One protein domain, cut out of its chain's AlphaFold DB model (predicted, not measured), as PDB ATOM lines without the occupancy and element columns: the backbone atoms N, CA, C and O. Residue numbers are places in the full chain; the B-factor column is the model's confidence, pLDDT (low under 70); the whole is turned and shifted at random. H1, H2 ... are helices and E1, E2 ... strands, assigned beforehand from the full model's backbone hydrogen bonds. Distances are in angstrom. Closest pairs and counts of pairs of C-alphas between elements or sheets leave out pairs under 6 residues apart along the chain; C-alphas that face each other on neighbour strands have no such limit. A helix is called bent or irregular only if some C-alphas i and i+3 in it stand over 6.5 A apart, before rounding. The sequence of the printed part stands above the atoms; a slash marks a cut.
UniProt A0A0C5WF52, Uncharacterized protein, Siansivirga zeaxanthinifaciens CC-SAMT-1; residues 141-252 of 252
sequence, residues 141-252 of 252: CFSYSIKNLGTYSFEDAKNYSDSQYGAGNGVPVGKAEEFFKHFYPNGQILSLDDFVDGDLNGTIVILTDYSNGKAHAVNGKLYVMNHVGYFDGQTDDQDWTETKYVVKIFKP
ATOM      1  N   CYS A 141     346.362 325.130 218.304       91.38
ATOM      2  CA  CYS A 141     346.779 325.554 219.652       91.38
ATOM      3  C   CYS A 141     347.698 324.543 220.374       91.38
ATOM      4  O   CYS A 141     348.698 324.911 220.998       91.38
ATOM      5  N   PHE A 142     347.440 323.237 220.229       93.38
ATOM      6  CA  PHE A 142     348.289 322.209 220.837       93.38
ATOM      7  C   PHE A 142     349.655 322.108 220.136       93.38
ATOM      8  O   PHE A 142     350.677 321.906 220.787       93.38
ATOM      9  N   SER A 143     349.720 322.330 218.822       95.88
ATOM     10  CA  SER A 143     350.990 322.383 218.089       95.88
ATOM     11  C   SER A 143     351.847 323.580 218.512       95.88
ATOM     12  O   SER A 143     353.056 323.430 218.695       95.88
ATOM     13  N   TYR A 144     351.236 324.748 218.740       93.81
ATOM     14  CA  TYR A 144     351.923 325.900 219.341       93.81
ATOM     15  C   TYR A 144     352.453 325.574 220.738       93.81
ATOM     16  O   TYR A 144     353.610 325.858 221.050       93.81
ATOM     17  N   SER A 145     351.640 324.899 221.551       93.81
ATOM     18  CA  SER A 145     352.041 324.481 222.893       93.81
ATOM     19  C   SER A 145     353.235 323.515 222.880       93.81
ATOM     20  O   SER A 145     354.144 323.667 223.695       93.81
ATOM     21  N   ILE A 146     353.282 322.567 221.931       94.12
ATOM     22  CA  ILE A 146     354.424 321.657 221.727       94.12
ATOM     23  C   ILE A 146     355.685 322.427 221.313       94.12
ATOM     24  O   ILE A 146     356.749 322.197 221.893       94.12
ATOM     25  N   LYS A 147     355.566 323.369 220.367       91.69
ATOM     26  CA  LYS A 147     356.671 324.237 219.925       91.69
ATOM     27  C   LYS A 147     357.297 324.998 221.094       91.69
ATOM     28  O   LYS A 147     358.516 325.064 221.217       91.69
ATOM     29  N   ASN A 148     356.471 325.550 221.975       84.38
ATOM     30  CA  ASN A 148     356.926 326.382 223.089       84.38
ATOM     31  C   ASN A 148     357.573 325.608 224.243       84.38
ATOM     32  O   ASN A 148     358.247 326.214 225.073       84.38
ATOM     33  N   LEU A 149     357.433 324.279 224.284       82.94
ATOM     34  CA  LEU A 149     358.275 323.439 225.142       82.94
ATOM     35  C   LEU A 149     359.722 323.342 224.623       82.94
ATOM     36  O   LEU A 149     360.604 322.878 225.340       82.94
ATOM     37  N   GLY A 150     359.981 323.768 223.383       73.75
ATOM     38  CA  GLY A 150     361.321 323.970 222.829       73.75
ATOM     39  C   GLY A 150     361.999 322.731 222.242       73.75
ATOM     40  O   GLY A 150     363.087 322.859 221.688       73.75
ATOM     41  N   THR A 151     361.383 321.547 222.328       78.56
ATOM     42  CA  THR A 151     361.983 320.296 221.811       78.56
ATOM     43  C   THR A 151     361.634 320.026 220.345       78.56
ATOM     44  O   THR A 151     362.458 319.496 219.605       78.56
ATOM     45  N   TYR A 152     360.429 320.398 219.916       83.62
ATOM     46  CA  TYR A 152     359.904 320.109 218.578       83.62
ATOM     47  C   TYR A 152     359.475 321.394 217.882       83.62
ATOM     48  O   TYR A 152     359.126 322.372 218.544       83.62
ATOM     49  N   SER A 153     359.489 321.414 216.550       90.31
ATOM     50  CA  SER A 153     358.986 322.570 215.812       90.31
ATOM     51  C   SER A 153     357.454 322.573 215.755       90.31
ATOM     52  O   SER A 153     356.798 321.544 215.929       90.31
ATOM     53  N   PHE A 154     356.868 323.740 215.472       90.94
ATOM     54  CA  PHE A 154     355.432 323.842 215.193       90.94
ATOM     55  C   PHE A 154     355.025 322.963 214.007       90.94
ATOM     56  O   PHE A 154     353.984 322.315 214.053       90.94
ATOM     57  N   GLU A 155     355.859 322.921 212.967       96.38
ATOM     58  CA  GLU A 155     355.566 322.203 211.730       96.38
ATOM     59  C   GLU A 155     355.549 320.682 211.947       96.38
ATOM     60  O   GLU A 155     354.669 320.005 211.422       96.38
ATOM     61  N   ASP A 156     356.438 320.149 212.794       92.88
ATOM     62  CA  ASP A 156     356.416 318.730 213.183       92.88
ATOM     63  C   ASP A 156     355.100 318.378 213.892       92.88
ATOM     64  O   ASP A 156     354.424 317.404 213.543       92.88
ATOM     65  N   ALA A 157     354.704 319.209 214.860       95.19
ATOM     66  CA  ALA A 157     353.485 319.017 215.636       95.19
ATOM     67  C   ALA A 157     352.219 319.145 214.780       95.19
ATOM     68  O   ALA A 157     351.320 318.300 214.846       95.19
ATOM     69  N   LYS A 158     352.170 320.165 213.921       95.81
ATOM     70  CA  LYS A 158     351.073 320.403 212.988       95.81
ATOM     71  C   LYS A 158     350.944 319.268 211.974       95.81
ATOM     72  O   LYS A 158     349.846 318.747 211.806       95.81
ATOM     73  N   ASN A 159     352.034 318.843 211.338       95.69
ATOM     74  CA  ASN A 159     351.982 317.775 210.339       95.69
ATOM     75  C   ASN A 159     351.562 316.437 210.948       95.69
ATOM     76  O   ASN A 159     350.789 315.700 210.333       95.69
ATOM     77  N   TYR A 160     351.990 316.143 212.180       96.56
ATOM     78  CA  TYR A 160     351.475 314.981 212.894       96.56
ATOM     79  C   TYR A 160     349.971 315.115 213.171       96.56
ATOM     80  O   TYR A 160     349.218 314.207 212.819       96.56
ATOM     81  N   SER A 161     349.511 316.258 213.697       92.75
ATOM     82  CA  SER A 161     348.080 316.530 213.909       92.75
ATOM     83  C   SER A 161     347.271 316.331 212.623       92.75
ATOM     84  O   SER A 161     346.263 315.626 212.630       92.75
ATOM     85  N   ASP A 162     347.731 316.894 211.506       90.81
ATOM     86  CA  ASP A 162     347.070 316.787 210.204       90.81
ATOM     87  C   ASP A 162     347.030 315.342 209.698       90.81
ATOM     88  O   ASP A 162     346.013 314.901 209.161       90.81
ATOM     89  N   SER A 163     348.104 314.576 209.913       93.31
ATOM     90  CA  SER A 163     348.166 313.164 209.522       93.31
ATOM     91  C   SER A 163     347.190 312.279 210.305       93.31
ATOM     92  O   SER A 163     346.653 311.325 209.746       93.31
ATOM     93  N   GLN A 164     346.954 312.585 211.585       91.69
ATOM     94  CA  GLN A 164     346.113 311.766 212.462       91.69
ATOM     95  C   GLN A 164     344.646 312.191 212.430       91.69
ATOM     96  O   GLN A 164     343.748 311.351 212.516       91.69
ATOM     97  N   TYR A 165     344.392 313.495 212.333       86.19
ATOM     98  CA  TYR A 165     343.069 314.076 212.560       86.19
ATOM     99  C   TYR A 165     342.519 314.814 211.336       86.19
ATOM    100  O   TYR A 165     341.358 315.221 211.346       86.19
ATOM    101  N   GLY A 166     343.304 314.934 210.263       83.31
ATOM    102  CA  GLY A 166     342.960 315.619 209.021       83.31
ATOM    103  C   GLY A 166     343.443 317.070 208.993       83.31
ATOM    104  O   GLY A 166     343.427 317.764 210.008       83.31
ATOM    105  N   ALA A 167     343.845 317.528 207.808       84.75
ATOM    106  CA  ALA A 167     344.338 318.885 207.605       84.75
ATOM    107  C   ALA A 167     343.304 319.937 208.035       84.75
ATOM    108  O   ALA A 167     342.146 319.883 207.619       84.75
ATOM    109  N   GLY A 168     343.725 320.895 208.861       80.56
ATOM    110  CA  GLY A 168     342.861 321.982 209.336       80.56
ATOM    111  C   GLY A 168     341.901 321.581 210.454       80.56
ATOM    112  O   GLY A 168     340.995 322.346 210.771       80.56
ATOM    113  N   ASN A 169     342.059 320.395 211.052       78.94
ATOM    114  CA  ASN A 169     341.170 319.941 212.127       78.94
ATOM    115  C   ASN A 169     341.700 320.187 213.540       78.94
ATOM    116  O   ASN A 169     340.881 320.233 214.464       78.94
ATOM    117  N   GLY A 170     343.022 320.312 213.698       84.88
ATOM    118  CA  GLY A 170     343.675 320.356 215.006       84.88
ATOM    119  C   GLY A 170     343.505 319.063 215.806       84.88
ATOM    120  O   GLY A 170     343.058 318.035 215.291       84.88
ATOM    121  N   VAL A 171     343.846 319.121 217.094       86.31
ATOM    122  CA  VAL A 171     343.794 317.964 217.998       86.31
ATOM    123  C   VAL A 171     342.447 317.923 218.735       86.31
ATOM    124  O   VAL A 171     342.101 318.860 219.461       86.31
ATOM    125  N   PRO A 172     341.656 316.839 218.612       83.75
ATOM    126  CA  PRO A 172     340.476 316.646 219.452       83.75
ATOM    127  C   PRO A 172     340.861 316.523 220.935       83.75
ATOM    128  O   PRO A 172     341.820 315.827 221.256       83.75
ATOM    129  N   VAL A 173     340.079 317.089 221.864       80.44
ATOM    130  CA  VAL A 173     340.375 317.036 223.318       80.44
ATOM    131  C   VAL A 173     340.524 315.596 223.808       80.44
ATOM    132  O   VAL A 173     341.455 315.272 224.537       80.44
ATOM    133  N   GLY A 174     339.653 314.692 223.349       79.62
ATOM    134  CA  GLY A 174     339.727 313.265 223.693       79.62
ATOM    135  C   GLY A 174     340.968 312.541 223.150       79.62
ATOM    136  O   GLY A 174     341.231 311.411 223.546       79.62
ATOM    137  N   LYS A 175     341.728 313.177 222.250       86.94
ATOM    138  CA  LYS A 175     342.987 312.688 221.670       86.94
ATOM    139  C   LYS A 175     344.214 313.447 222.176       86.94
ATOM    140  O   LYS A 175     345.328 313.133 221.773       86.94
ATOM    141  N   ALA A 176     344.021 314.392 223.096       89.00
ATOM    142  CA  ALA A 176     345.074 315.251 223.614       89.00
ATOM    143  C   ALA A 176     346.259 314.471 224.211       89.00
ATOM    144  O   ALA A 176     347.419 314.777 223.957       89.00
ATOM    145  N   GLU A 177     345.953 313.426 224.977       91.94
ATOM    146  CA  GLU A 177     346.958 312.562 225.593       91.94
ATOM    147  C   GLU A 177     347.754 311.754 224.566       91.94
ATOM    148  O   GLU A 177     348.977 311.708 224.645       91.94
ATOM    149  N   GLU A 178     347.072 311.156 223.589       92.62
ATOM    150  CA  GLU A 178     347.703 310.387 222.511       92.62
ATOM    151  C   GLU A 178     348.660 311.273 221.704       92.62
ATOM    152  O   GLU A 178     349.812 310.903 221.478       92.62
ATOM    153  N   PHE A 179     348.206 312.480 221.355       95.00
ATOM    154  CA  PHE A 179     349.013 313.468 220.655       95.00
ATOM    155  C   PHE A 179     350.247 313.883 221.465       95.00
ATOM    156  O   PHE A 179     351.360 313.847 220.950       95.00
ATOM    157  N   PHE A 180     350.082 314.218 222.748       95.00
ATOM    158  CA  PHE A 180     351.201 314.586 223.617       95.00
ATOM    159  C   PHE A 180     352.221 313.448 223.770       95.00
ATOM    160  O   PHE A 180     353.427 313.669 223.645       95.00
ATOM    161  N   LYS A 181     351.744 312.215 223.983       93.69
ATOM    162  CA  LYS A 181     352.589 311.026 224.164       93.69
ATOM    163  C   LYS A 181     353.373 310.632 222.915       93.69
ATOM    164  O   LYS A 181     354.395 309.965 223.052       93.69
ATOM    165  N   HIS A 182     352.953 311.056 221.725       95.00
ATOM    166  CA  HIS A 182     353.763 310.899 220.518       95.00
ATOM    167  C   HIS A 182     355.093 311.666 220.619       95.00
ATOM    168  O   HIS A 182     356.147 311.114 220.308       95.00
ATOM    169  N   PHE A 183     355.051 312.910 221.104       90.00
ATOM    170  CA  PHE A 183     356.229 313.773 221.255       90.00
ATOM    171  C   PHE A 183     357.005 313.491 222.544       90.00
ATOM    172  O   PHE A 183     358.236 313.521 222.556       90.00
ATOM    173  N   TYR A 184     356.296 313.179 223.628       86.00
ATOM    174  CA  TYR A 184     356.883 312.907 224.938       86.00
ATOM    175  C   TYR A 184     356.371 311.561 225.478       86.00
ATOM    176  O   TYR A 184     355.485 311.532 226.336       86.00
ATOM    177  N   PRO A 185     356.923 310.416 225.021       83.62
ATOM    178  CA  PRO A 185     356.438 309.084 225.409       83.62
ATOM    179  C   PRO A 185     356.447 308.843 226.924       83.62
ATOM    180  O   PRO A 185     355.540 308.213 227.477       83.62
ATOM    181  N   ASN A 186     357.437 309.415 227.611       81.00
ATOM    182  CA  ASN A 186     357.595 309.328 229.063       81.00
ATOM    183  C   ASN A 186     356.939 310.490 229.822       81.00
ATOM    184  O   ASN A 186     356.959 310.479 231.050       81.00
ATOM    185  N   GLY A 187     356.327 311.446 229.117       80.31
ATOM    186  CA  GLY A 187     355.756 312.639 229.729       80.31
ATOM    187  C   GLY A 187     354.610 312.315 230.680       80.31
ATOM    188  O   GLY A 187     353.859 311.358 230.488       80.31
ATOM    189  N   GLN A 188     354.479 313.096 231.733       85.12
ATOM    190  CA  GLN A 188     353.480 312.923 232.769       85.12
ATOM    191  C   GLN A 188     352.171 313.616 232.404       85.12
ATOM    192  O   GLN A 188     352.126 314.611 231.678       85.12
ATOM    193  N   ILE A 189     351.098 313.063 232.951       89.69
ATOM    194  CA  ILE A 189     349.754 313.609 232.877       89.69
ATOM    195  C   ILE A 189     349.366 313.886 234.312       89.69
ATOM    196  O   ILE A 189     349.331 312.963 235.122       89.69
ATOM    197  N   LEU A 190     349.133 315.154 234.600       84.12
ATOM    198  CA  LEU A 190     348.936 315.658 235.944       84.12
ATOM    199  C   LEU A 190     347.536 316.264 236.046       84.12
ATOM    200  O   LEU A 190     346.977 316.759 235.057       84.12
ATOM    201  N   SER A 191     346.970 316.222 237.243       81.38
ATOM    202  CA  SER A 191     345.852 317.072 237.632       81.38
ATOM    203  C   SER A 191     346.379 318.286 238.397       81.38
ATOM    204  O   SER A 191     347.541 318.345 238.790       81.38
ATOM    205  N   LEU A 192     345.522 319.280 238.619       72.06
ATOM    206  CA  LEU A 192     345.867 320.407 239.487       72.06
ATOM    207  C   LEU A 192     346.112 319.987 240.942       72.06
ATOM    208  O   LEU A 192     346.849 320.672 241.642       72.06
ATOM    209  N   ASP A 193     345.551 318.853 241.375       73.44
ATOM    210  CA  ASP A 193     345.765 318.318 242.724       73.44
ATOM    211  C   ASP A 193     347.215 317.842 242.935       73.44
ATOM    212  O   ASP A 193     347.660 317.709 244.074       73.44
ATOM    213  N   ASP A 194     347.968 317.621 241.850       69.00
ATOM    214  CA  ASP A 194     349.387 317.254 241.896       69.00
ATOM    215  C   ASP A 194     350.310 318.462 242.152       69.00
ATOM    216  O   ASP A 194     351.520 318.292 242.338       69.00
ATOM    217  N   PHE A 195     349.768 319.685 242.157       61.03
ATOM    218  CA  PHE A 195     350.537 320.914 242.320       61.03
ATOM    219  C   PHE A 195     350.236 321.602 243.655       61.03
ATOM    220  O   PHE A 195     349.093 321.804 244.052       61.03
ATOM    221  N   VAL A 196     351.303 322.036 244.325       58.81
ATOM    222  CA  VAL A 196     351.237 323.094 245.341       58.81
ATOM    223  C   VAL A 196     351.409 324.430 244.617       58.81
ATOM    224  O   VAL A 196     352.113 324.464 243.604       58.81
ATOM    225  N   ASP A 197     350.789 325.504 245.121       55.22
ATOM    226  CA  ASP A 197     351.007 326.879 244.643       55.22
ATOM    227  C   ASP A 197     352.490 327.099 244.295       55.22
ATOM    228  O   ASP A 197     353.381 326.896 245.128       55.22
ATOM    229  N   GLY A 198     352.762 327.455 243.041       55.75
ATOM    230  CA  GLY A 198     354.112 327.419 242.505       55.75
ATOM    231  C   GLY A 198     354.191 327.343 240.984       55.75
ATOM    232  O   GLY A 198     353.256 327.664 240.253       55.75
ATOM    233  N   ASP A 199     355.375 326.962 240.514       63.97
ATOM    234  CA  ASP A 199     355.760 327.027 239.109       63.97
ATOM    235  C   ASP A 199     355.036 325.974 238.246       63.97
ATOM    236  O   ASP A 199     355.143 324.771 238.497       63.97
ATOM    237  N   LEU A 200     354.339 326.438 237.203       72.69
ATOM    238  CA  LEU A 200     353.699 325.587 236.193       72.69
ATOM    239  C   LEU A 200     354.483 325.574 234.865       72.69
ATOM    240  O   LEU A 200     354.002 325.023 233.873       72.69
ATOM    241  N   ASN A 201     355.670 326.188 234.812       72.94
ATOM    242  CA  ASN A 201     356.509 326.225 233.617       72.94
ATOM    243  C   ASN A 201     356.870 324.821 233.117       72.94
ATOM    244  O   ASN A 201     356.993 323.851 233.869       72.94
ATOM    245  N   GLY A 202     357.072 324.731 231.802       75.62
ATOM    246  CA  GLY A 202     357.388 323.470 231.135       75.62
ATOM    247  C   GLY A 202     356.198 322.513 231.056       75.62
ATOM    248  O   GLY A 202     356.400 321.322 230.849       75.62
ATOM    249  N   THR A 203     354.972 323.012 231.221       87.62
ATOM    250  CA  THR A 203     353.750 322.221 231.054       87.62
ATOM    251  C   THR A 203     352.893 322.738 229.902       87.62
ATOM    252  O   THR A 203     353.014 323.889 229.469       87.62
ATOM    253  N   ILE A 204     352.013 321.873 229.406       92.56
ATOM    254  CA  ILE A 204     350.888 322.236 228.547       92.56
ATOM    255  C   ILE A 204     349.610 322.053 229.355       92.56
ATOM    256  O   ILE A 204     349.415 321.011 229.979       92.56
ATOM    257  N   VAL A 205     348.736 323.047 229.325       91.19
ATOM    258  CA  VAL A 205     347.466 323.069 230.042       91.19
ATOM    259  C   VAL A 205     346.339 323.069 229.024       91.19
ATOM    260  O   VAL A 205     346.342 323.858 228.081       91.19
ATOM    261  N   ILE A 206     345.372 322.177 229.215       90.38
ATOM    262  CA  ILE A 206     344.124 322.176 228.462       90.38
ATOM    263  C   ILE A 206     343.080 322.943 229.252       90.38
ATOM    264  O   ILE A 206     342.696 322.516 230.341       90.38
ATOM    265  N   LEU A 207     342.613 324.042 228.682       86.00
ATOM    266  CA  LEU A 207     341.529 324.864 229.192       86.00
ATOM    267  C   LEU A 207     340.202 324.442 228.562       86.00
ATOM    268  O   LEU A 207     340.189 323.886 227.469       86.00
ATOM    269  N   THR A 208     339.086 324.692 229.235       77.62
ATOM    270  CA  THR A 208     337.731 324.523 228.708       77.62
ATOM    271  C   THR A 208     336.877 325.723 229.066       77.62
ATOM    272  O   THR A 208     336.764 326.082 230.236       77.62
ATOM    273  N   ASP A 209     336.173 326.259 228.078       64.44
ATOM    274  CA  ASP A 209     335.029 327.124 228.309       64.44
ATOM    275  C   ASP A 209     333.757 326.268 228.253       64.44
ATOM    276  O   ASP A 209     333.284 325.849 227.189       64.44
ATOM    277  N   TYR A 210     333.200 325.975 229.432       44.31
ATOM    278  CA  TYR A 210     331.967 325.195 229.557       44.31
ATOM    279  C   TYR A 210     330.764 325.867 228.885       44.31
ATOM    280  O   TYR A 210     329.807 325.167 228.555       44.31
ATOM    281  N   SER A 211     330.788 327.190 228.688       38.03
ATOM    282  CA  SER A 211     329.675 327.912 228.068       38.03
ATOM    283  C   SER A 211     329.602 327.672 226.558       38.03
ATOM    284  O   SER A 211     328.505 327.536 226.018       38.03
ATOM    285  N   ASN A 212     330.757 327.495 225.908       45.88
ATOM    286  CA  ASN A 212     330.862 327.377 224.454       45.88
ATOM    287  C   ASN A 212     331.290 325.981 223.970       45.88
ATOM    288  O   ASN A 212     331.321 325.720 222.766       45.88
ATOM    289  N   GLY A 213     331.621 325.060 224.884       51.59
ATOM    290  CA  GLY A 213     332.100 323.719 224.530       51.59
ATOM    291  C   GLY A 213     333.398 323.752 223.713       51.59
ATOM    292  O   GLY A 213     333.667 322.824 222.945       51.59
ATOM    293  N   LYS A 214     334.171 324.834 223.852       67.06
ATOM    294  CA  LYS A 214     335.506 325.012 223.282       67.06
ATOM    295  C   LYS A 214     336.524 324.670 224.368       67.06
ATOM    296  O   LYS A 214     336.285 324.896 225.551       67.06
ATOM    297  N   ALA A 215     337.635 324.073 223.975       79.94
ATOM    298  CA  ALA A 215     338.754 323.805 224.870       79.94
ATOM    299  C   ALA A 215     340.016 324.381 224.248       79.94
ATOM    300  O   ALA A 215     340.051 324.426 223.047       79.94
ATOM    301  N   HIS A 216     341.055 324.787 224.957       88.00
ATOM    302  CA  HIS A 216     342.227 325.418 224.330       88.00
ATOM    303  C   HIS A 216     343.511 324.870 224.936       88.00
ATOM    304  O   HIS A 216     343.518 324.514 226.109       88.00
ATOM    305  N   ALA A 217     344.580 324.743 224.153       92.00
ATOM    306  CA  ALA A 217     345.870 324.276 224.661       92.00
ATOM    307  C   ALA A 217     346.845 325.446 224.778       92.00
ATOM    308  O   ALA A 217     347.125 326.115 223.785       92.00
ATOM    309  N   VAL A 218     347.372 325.652 225.983       90.81
ATOM    310  CA  VAL A 218     348.279 326.756 226.329       90.81
ATOM    311  C   VAL A 218     349.482 326.246 227.122       90.81
ATOM    312  O   VAL A 218     349.480 325.121 227.622       90.81
ATOM    313  N   ASN A 219     350.520 327.064 227.286       88.69
ATOM    314  CA  ASN A 219     351.680 326.714 228.103       88.69
ATOM    315  C   ASN A 219     351.546 327.262 229.523       88.69
ATOM    316  O   ASN A 219     351.365 328.461 229.718       88.69
ATOM    317  N   GLY A 220     351.699 326.393 230.519       83.81
ATOM    318  CA  GLY A 220     351.672 326.785 231.924       83.81
ATOM    319  C   GLY A 220     352.800 327.745 232.298       83.81
ATOM    320  O   GLY A 220     353.929 327.589 231.828       83.81
ATOM    321  N   LYS A 221     352.504 328.718 233.167       77.75
ATOM    322  CA  LYS A 221     353.495 329.629 233.763       77.75
ATOM    323  C   LYS A 221     353.489 329.583 235.284       77.75
ATOM    324  O   LYS A 221     354.548 329.494 235.893       77.75
ATOM    325  N   LEU A 222     352.313 329.665 235.898       72.69
ATOM    326  CA  LEU A 222     352.184 329.827 237.344       72.69
ATOM    327  C   LEU A 222     350.851 329.253 237.819       72.69
ATOM    328  O   LEU A 222     349.845 329.384 237.127       72.69
ATOM    329  N   TYR A 223     350.836 328.657 239.006       76.12
ATOM    330  CA  TYR A 223     349.626 328.242 239.702       76.12
ATOM    331  C   TYR A 223     349.591 328.879 241.090       76.12
ATOM    332  O   TYR A 223     350.538 328.735 241.860       76.12
ATOM    333  N   VAL A 224     348.534 329.634 241.395       71.88
ATOM    334  CA  VAL A 224     348.385 330.327 242.683       71.88
ATOM    335  C   VAL A 224     346.915 330.533 243.021       71.88
ATOM    336  O   VAL A 224     346.150 331.002 242.180       71.88
ATOM    337  N   MET A 225     346.515 330.229 244.261       65.25
ATOM    338  CA  MET A 225     345.192 330.579 244.804       65.25
ATOM    339  C   MET A 225     344.028 330.267 243.839       65.25
ATOM    340  O   MET A 225     343.190 331.125 243.548       65.25
ATOM    341  N   ASN A 226     343.988 329.039 243.314       76.44
ATOM    342  CA  ASN A 226     342.989 328.554 242.350       76.44
ATOM    343  C   ASN A 226     342.995 329.229 240.967       76.44
ATOM    344  O   ASN A 226     342.013 329.085 240.232       76.44
ATOM    345  N   HIS A 227     344.082 329.891 240.573       79.75
ATOM    346  CA  HIS A 227     344.269 330.445 239.232       79.75
ATOM    347  C   HIS A 227     345.514 329.874 238.560       79.75
ATOM    348  O   HIS A 227     346.540 329.660 239.205       79.75
ATOM    349  N   VAL A 228     345.425 329.669 237.249       80.19
ATOM    350  CA  VAL A 228     346.549 329.305 236.389       80.19
ATOM    351  C   VAL A 228     346.878 330.490 235.494       80.19
ATOM    352  O   VAL A 228     346.032 330.939 234.725       80.19
ATOM    353  N   GLY A 229     348.110 330.978 235.600       79.25
ATOM    354  CA  GLY A 229     348.714 331.873 234.624       79.25
ATOM    355  C   GLY A 229     349.325 331.051 233.495       79.25
ATOM    356  O   GLY A 229     350.005 330.046 233.748       79.25
ATOM    357  N   TYR A 230     349.093 331.468 232.257       83.69
ATOM    358  CA  TYR A 230     349.527 330.749 231.067       83.69
ATOM    359  C   TYR A 230     350.043 331.691 229.977       83.69
ATOM    360  O   TYR A 230     349.847 332.901 230.018       83.69
ATOM    361  N   PHE A 231     350.737 331.110 229.005       81.25
ATOM    362  CA  PHE A 231     351.138 331.749 227.761       81.25
ATOM    363  C   PHE A 231     350.452 331.041 226.598       81.25
ATOM    364  O   PHE A 231     350.587 329.821 226.445       81.25
ATOM    365  N   ASP A 232     349.725 331.797 225.789       85.50
ATOM    366  CA  ASP A 232     349.105 331.316 224.567       85.50
ATOM    367  C   ASP A 232     350.070 331.509 223.394       85.50
ATOM    368  O   ASP A 232     350.288 332.607 222.885       85.50
ATOM    369  N   GLY A 233     350.659 330.401 222.945       76.81
ATOM    370  CA  GLY A 233     351.593 330.404 221.825       76.81
ATOM    371  C   GLY A 233     350.981 330.756 220.474       76.81
ATOM    372  O   GLY A 233     351.737 331.050 219.549       76.81
ATOM    373  N   GLN A 234     349.656 330.674 220.348       82.00
ATOM    374  CA  GLN A 234     348.940 330.987 219.119       82.00
ATOM    375  C   GLN A 234     348.753 332.500 218.957       82.00
ATOM    376  O   GLN A 234     348.853 333.007 217.841       82.00
ATOM    377  N   THR A 235     348.516 333.218 220.056       78.00
ATOM    378  CA  THR A 235     348.326 334.679 220.072       78.00
ATOM    379  C   THR A 235     349.570 335.456 220.509       78.00
ATOM    380  O   THR A 235     349.606 336.667 220.319       78.00
ATOM    381  N   ASP A 236     350.593 334.767 221.028       76.56
ATOM    382  CA  ASP A 236     351.795 335.360 221.636       76.56
ATOM    383  C   ASP A 236     351.468 336.240 222.860       76.56
ATOM    384  O   ASP A 236     352.109 337.262 223.098       76.56
ATOM    385  N   ASP A 237     350.465 335.832 223.647       74.44
ATOM    386  CA  ASP A 237     349.958 336.585 224.801       74.44
ATOM    387  C   ASP A 237     349.990 335.775 226.108       74.44
ATOM    388  O   ASP A 237     350.139 334.549 226.112       74.44
ATOM    389  N   GLN A 238     349.883 336.460 227.245       77.81
ATOM    390  CA  GLN A 238     349.806 335.862 228.577       77.81
ATOM    391  C   GLN A 238     348.519 336.268 229.273       77.81
ATOM    392  O   GLN A 238     348.182 337.447 229.321       77.81
ATOM    393  N   ASP A 239     347.860 335.302 229.902       78.19
ATOM    394  CA  ASP A 239     346.624 335.561 230.631       78.19
ATOM    395  C   ASP A 239     346.438 334.573 231.795       78.19
ATOM    396  O   ASP A 239     347.310 333.751 232.108       78.19
ATOM    397  N   TRP A 240     345.305 334.695 232.478       80.62
ATOM    398  CA  TRP A 240     344.937 333.962 233.672       80.62
ATOM    399  C   TRP A 240     343.579 333.296 233.517       80.62
ATOM    400  O   TRP A 240     342.654 333.830 232.913       80.62
ATOM    401  N   THR A 241     343.425 332.130 234.135       75.62
ATOM    402  CA  THR A 241     342.139 331.434 234.196       75.62
ATOM    403  C   THR A 241     341.930 330.775 235.550       75.62
ATOM    404  O   THR A 241     342.885 330.427 236.249       75.62
ATOM    405  N   GLU A 242     340.673 330.609 235.948       81.25
ATOM    406  CA  GLU A 242     340.337 329.848 237.148       81.25
ATOM    407  C   GLU A 242     340.587 328.350 236.918       81.25
ATOM    408  O   GLU A 242     340.234 327.784 235.885       81.25
ATOM    409  N   THR A 243     341.109 327.669 237.933       82.06
ATOM    410  CA  THR A 243     341.368 326.215 237.942       82.06
ATOM    411  C   THR A 243     340.192 325.346 237.515       82.06
ATOM    412  O   THR A 243     340.404 324.290 236.926       82.06
ATOM    413  N   LYS A 244     338.949 325.781 237.755       83.25
ATOM    414  CA  LYS A 244     337.745 325.055 237.317       83.25
ATOM    415  C   LYS A 244     337.683 324.861 235.797       83.25
ATOM    416  O   LYS A 244     337.018 323.936 235.341       83.25
ATOM    417  N   TYR A 245     338.366 325.715 235.033       82.81
ATOM    418  CA  TYR A 245     338.463 325.647 233.576       82.81
ATOM    419  C   TYR A 245     339.643 324.801 233.094       82.81
ATOM    420  O   TYR A 245     339.791 324.608 231.895       82.81
ATOM    421  N   VAL A 246     340.481 324.266 233.982       85.75
ATOM    422  CA  VAL A 246     341.585 323.382 233.598       85.75
ATOM    423  C   VAL A 246     341.087 321.941 233.540       85.75
ATOM    424  O   VAL A 246     340.582 321.395 234.517       85.75
ATOM    425  N   VAL A 247     341.259 321.306 232.385       84.50
ATOM    426  CA  VAL A 247     340.853 319.917 232.132       84.50
ATOM    427  C   VAL A 247     342.001 318.949 232.374       84.50
ATOM    428  O   VAL A 247     341.798 317.854 232.898       84.50
ATOM    429  N   LYS A 248     343.203 319.305 231.912       88.31
ATOM    430  CA  LYS A 248     344.355 318.398 231.908       88.31
ATOM    431  C   LYS A 248     345.661 319.169 231.861       88.31
ATOM    432  O   LYS A 248     345.734 320.194 231.187       88.31
ATOM    433  N   ILE A 249     346.686 318.645 232.524       91.19
ATOM    434  CA  ILE A 249     348.041 319.194 232.487       91.19
ATOM    435  C   ILE A 249     348.986 318.108 231.971       91.19
ATOM    436  O   ILE A 249     348.923 316.955 232.396       91.19
ATOM    437  N   PHE A 250     349.861 318.474 231.044       92.56
ATOM    438  CA  PHE A 250     350.880 317.607 230.469       92.56
ATOM    439  C   PHE A 250     352.262 318.162 230.772       92.56
ATOM    440  O   PHE A 250     352.497 319.359 230.605       92.56
ATOM    441  N   LYS A 251     353.191 317.299 231.175       87.50
ATOM    442  CA  LYS A 251     354.576 317.671 231.471       87.50
ATOM    443  C   LYS A 251     355.530 316.703 230.765       87.50
ATOM    444  O   LYS A 251     355.345 315.505 230.947       87.50
ATOM    445  N   PRO A 252     356.472 317.169 229.926       81.62
ATOM    446  CA  PRO A 252     357.471 316.326 229.262       81.62
ATOM    447  C   PRO A 252     358.225 315.364 230.178       81.62
ATOM    448  O   PRO A 252     358.459 315.726 231.354       81.62
TER     449      PRO A 252
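AT A GLANCE: This is residues 141 to 252 of the 252 residues of an uncharacterized protein of Siansivirga zeaxanthinifaciens CC-SAMT-1 (UniProt A0A0C5WF52). A strongly twisted sheet of six antiparallel strands has two helices, H1 and H3, over it and running along its strands, while H2 packs on H1 away from the sheet. The longest strand, E3, bends by 93 degrees at residue 221, and residues 198 to 199 of the long link between E1 and E2 pair with its residues 222 to 223. The printed part has 112 residues, with three named helices followed by six named strands; the sheet's order is E1 E6 E2 E3 E4 E5, and the class is mixed. The whole is compact, with a radius of gyration of the C-alphas of 13.2 A, and rounded, spanning 39 by 32 by 24 A.

HOW THE PARTS SIT: Start at the sheet's inner strands E2, residues 204 to 209, and E3, residues 214 to 224, a hairpin with N 205 and O 218 at 2.8 A. E4, residues 227 to 232, and E5, residues 237 to 242, complete a meander E2 E3 E4 E5, each strand the antiparallel neighbour of the one before; look for N 219 and O 231 at 2.9 A, then N 228 and O 241 at 2.8 A. The pairing of E3 is staggered: residues 214 to 219 pair with E2, residues 219 to 224 with E4. On the other side of E2 from E3, E6, residues 246 to 251, has N 206 and O 248 at 2.8 A, and the edge strand E1, residues 188 to 190, has N 188 and O 251 at 2.7 A. H1, residues 141 to 148, and H3, residues 173 to 183, make two layers with the sheet, helices on one face of it. H1 has a height over the sheet of 8.1 A; its closest C-alphas to E3 are Phe 142 and Ala 217, 5.0 A apart. H3 is over E6 and E2 at a height of 9.4 A and is irregular, with C-alphas 174 and 177 7.5 A apart. H2, residues 154 to 165, is not on the sheet; it touches H1, closest at the C-alphas of Ser 143 and Ala 157, 4.9 A, a helical hairpin at a shallow tilt of 33 degrees, only just short of steep. In H1 and H2 every O i to N i+4 pair is within hydrogen-bond range, in H3 4 of 7.

IN THESE COORDINATES: Find C-alpha 141 at (346.779, 325.554, 219.652), where H1 begins its 10.7 A. H2 spans 16.0 A and H3 16.3 A. E3 runs 23.9 A from C-alpha 214 at (335.506, 325.012, 223.282); E2 spans 16.6 A, E4 15.5 A and E5 17.0 A. E6 spans 14.3 A and ends at C-alpha 251, (354.576, 317.671, 231.471).

THE WHOLE: The C-alphas farthest apart, Ser 163 and Met 225, are 39.5 A apart. The printed part has no cut, and the one long link is E1 to E2. Mean pLDDT of the printed part is 81.9; residues 194 to 199, 209 to 214 and 225 are under 70.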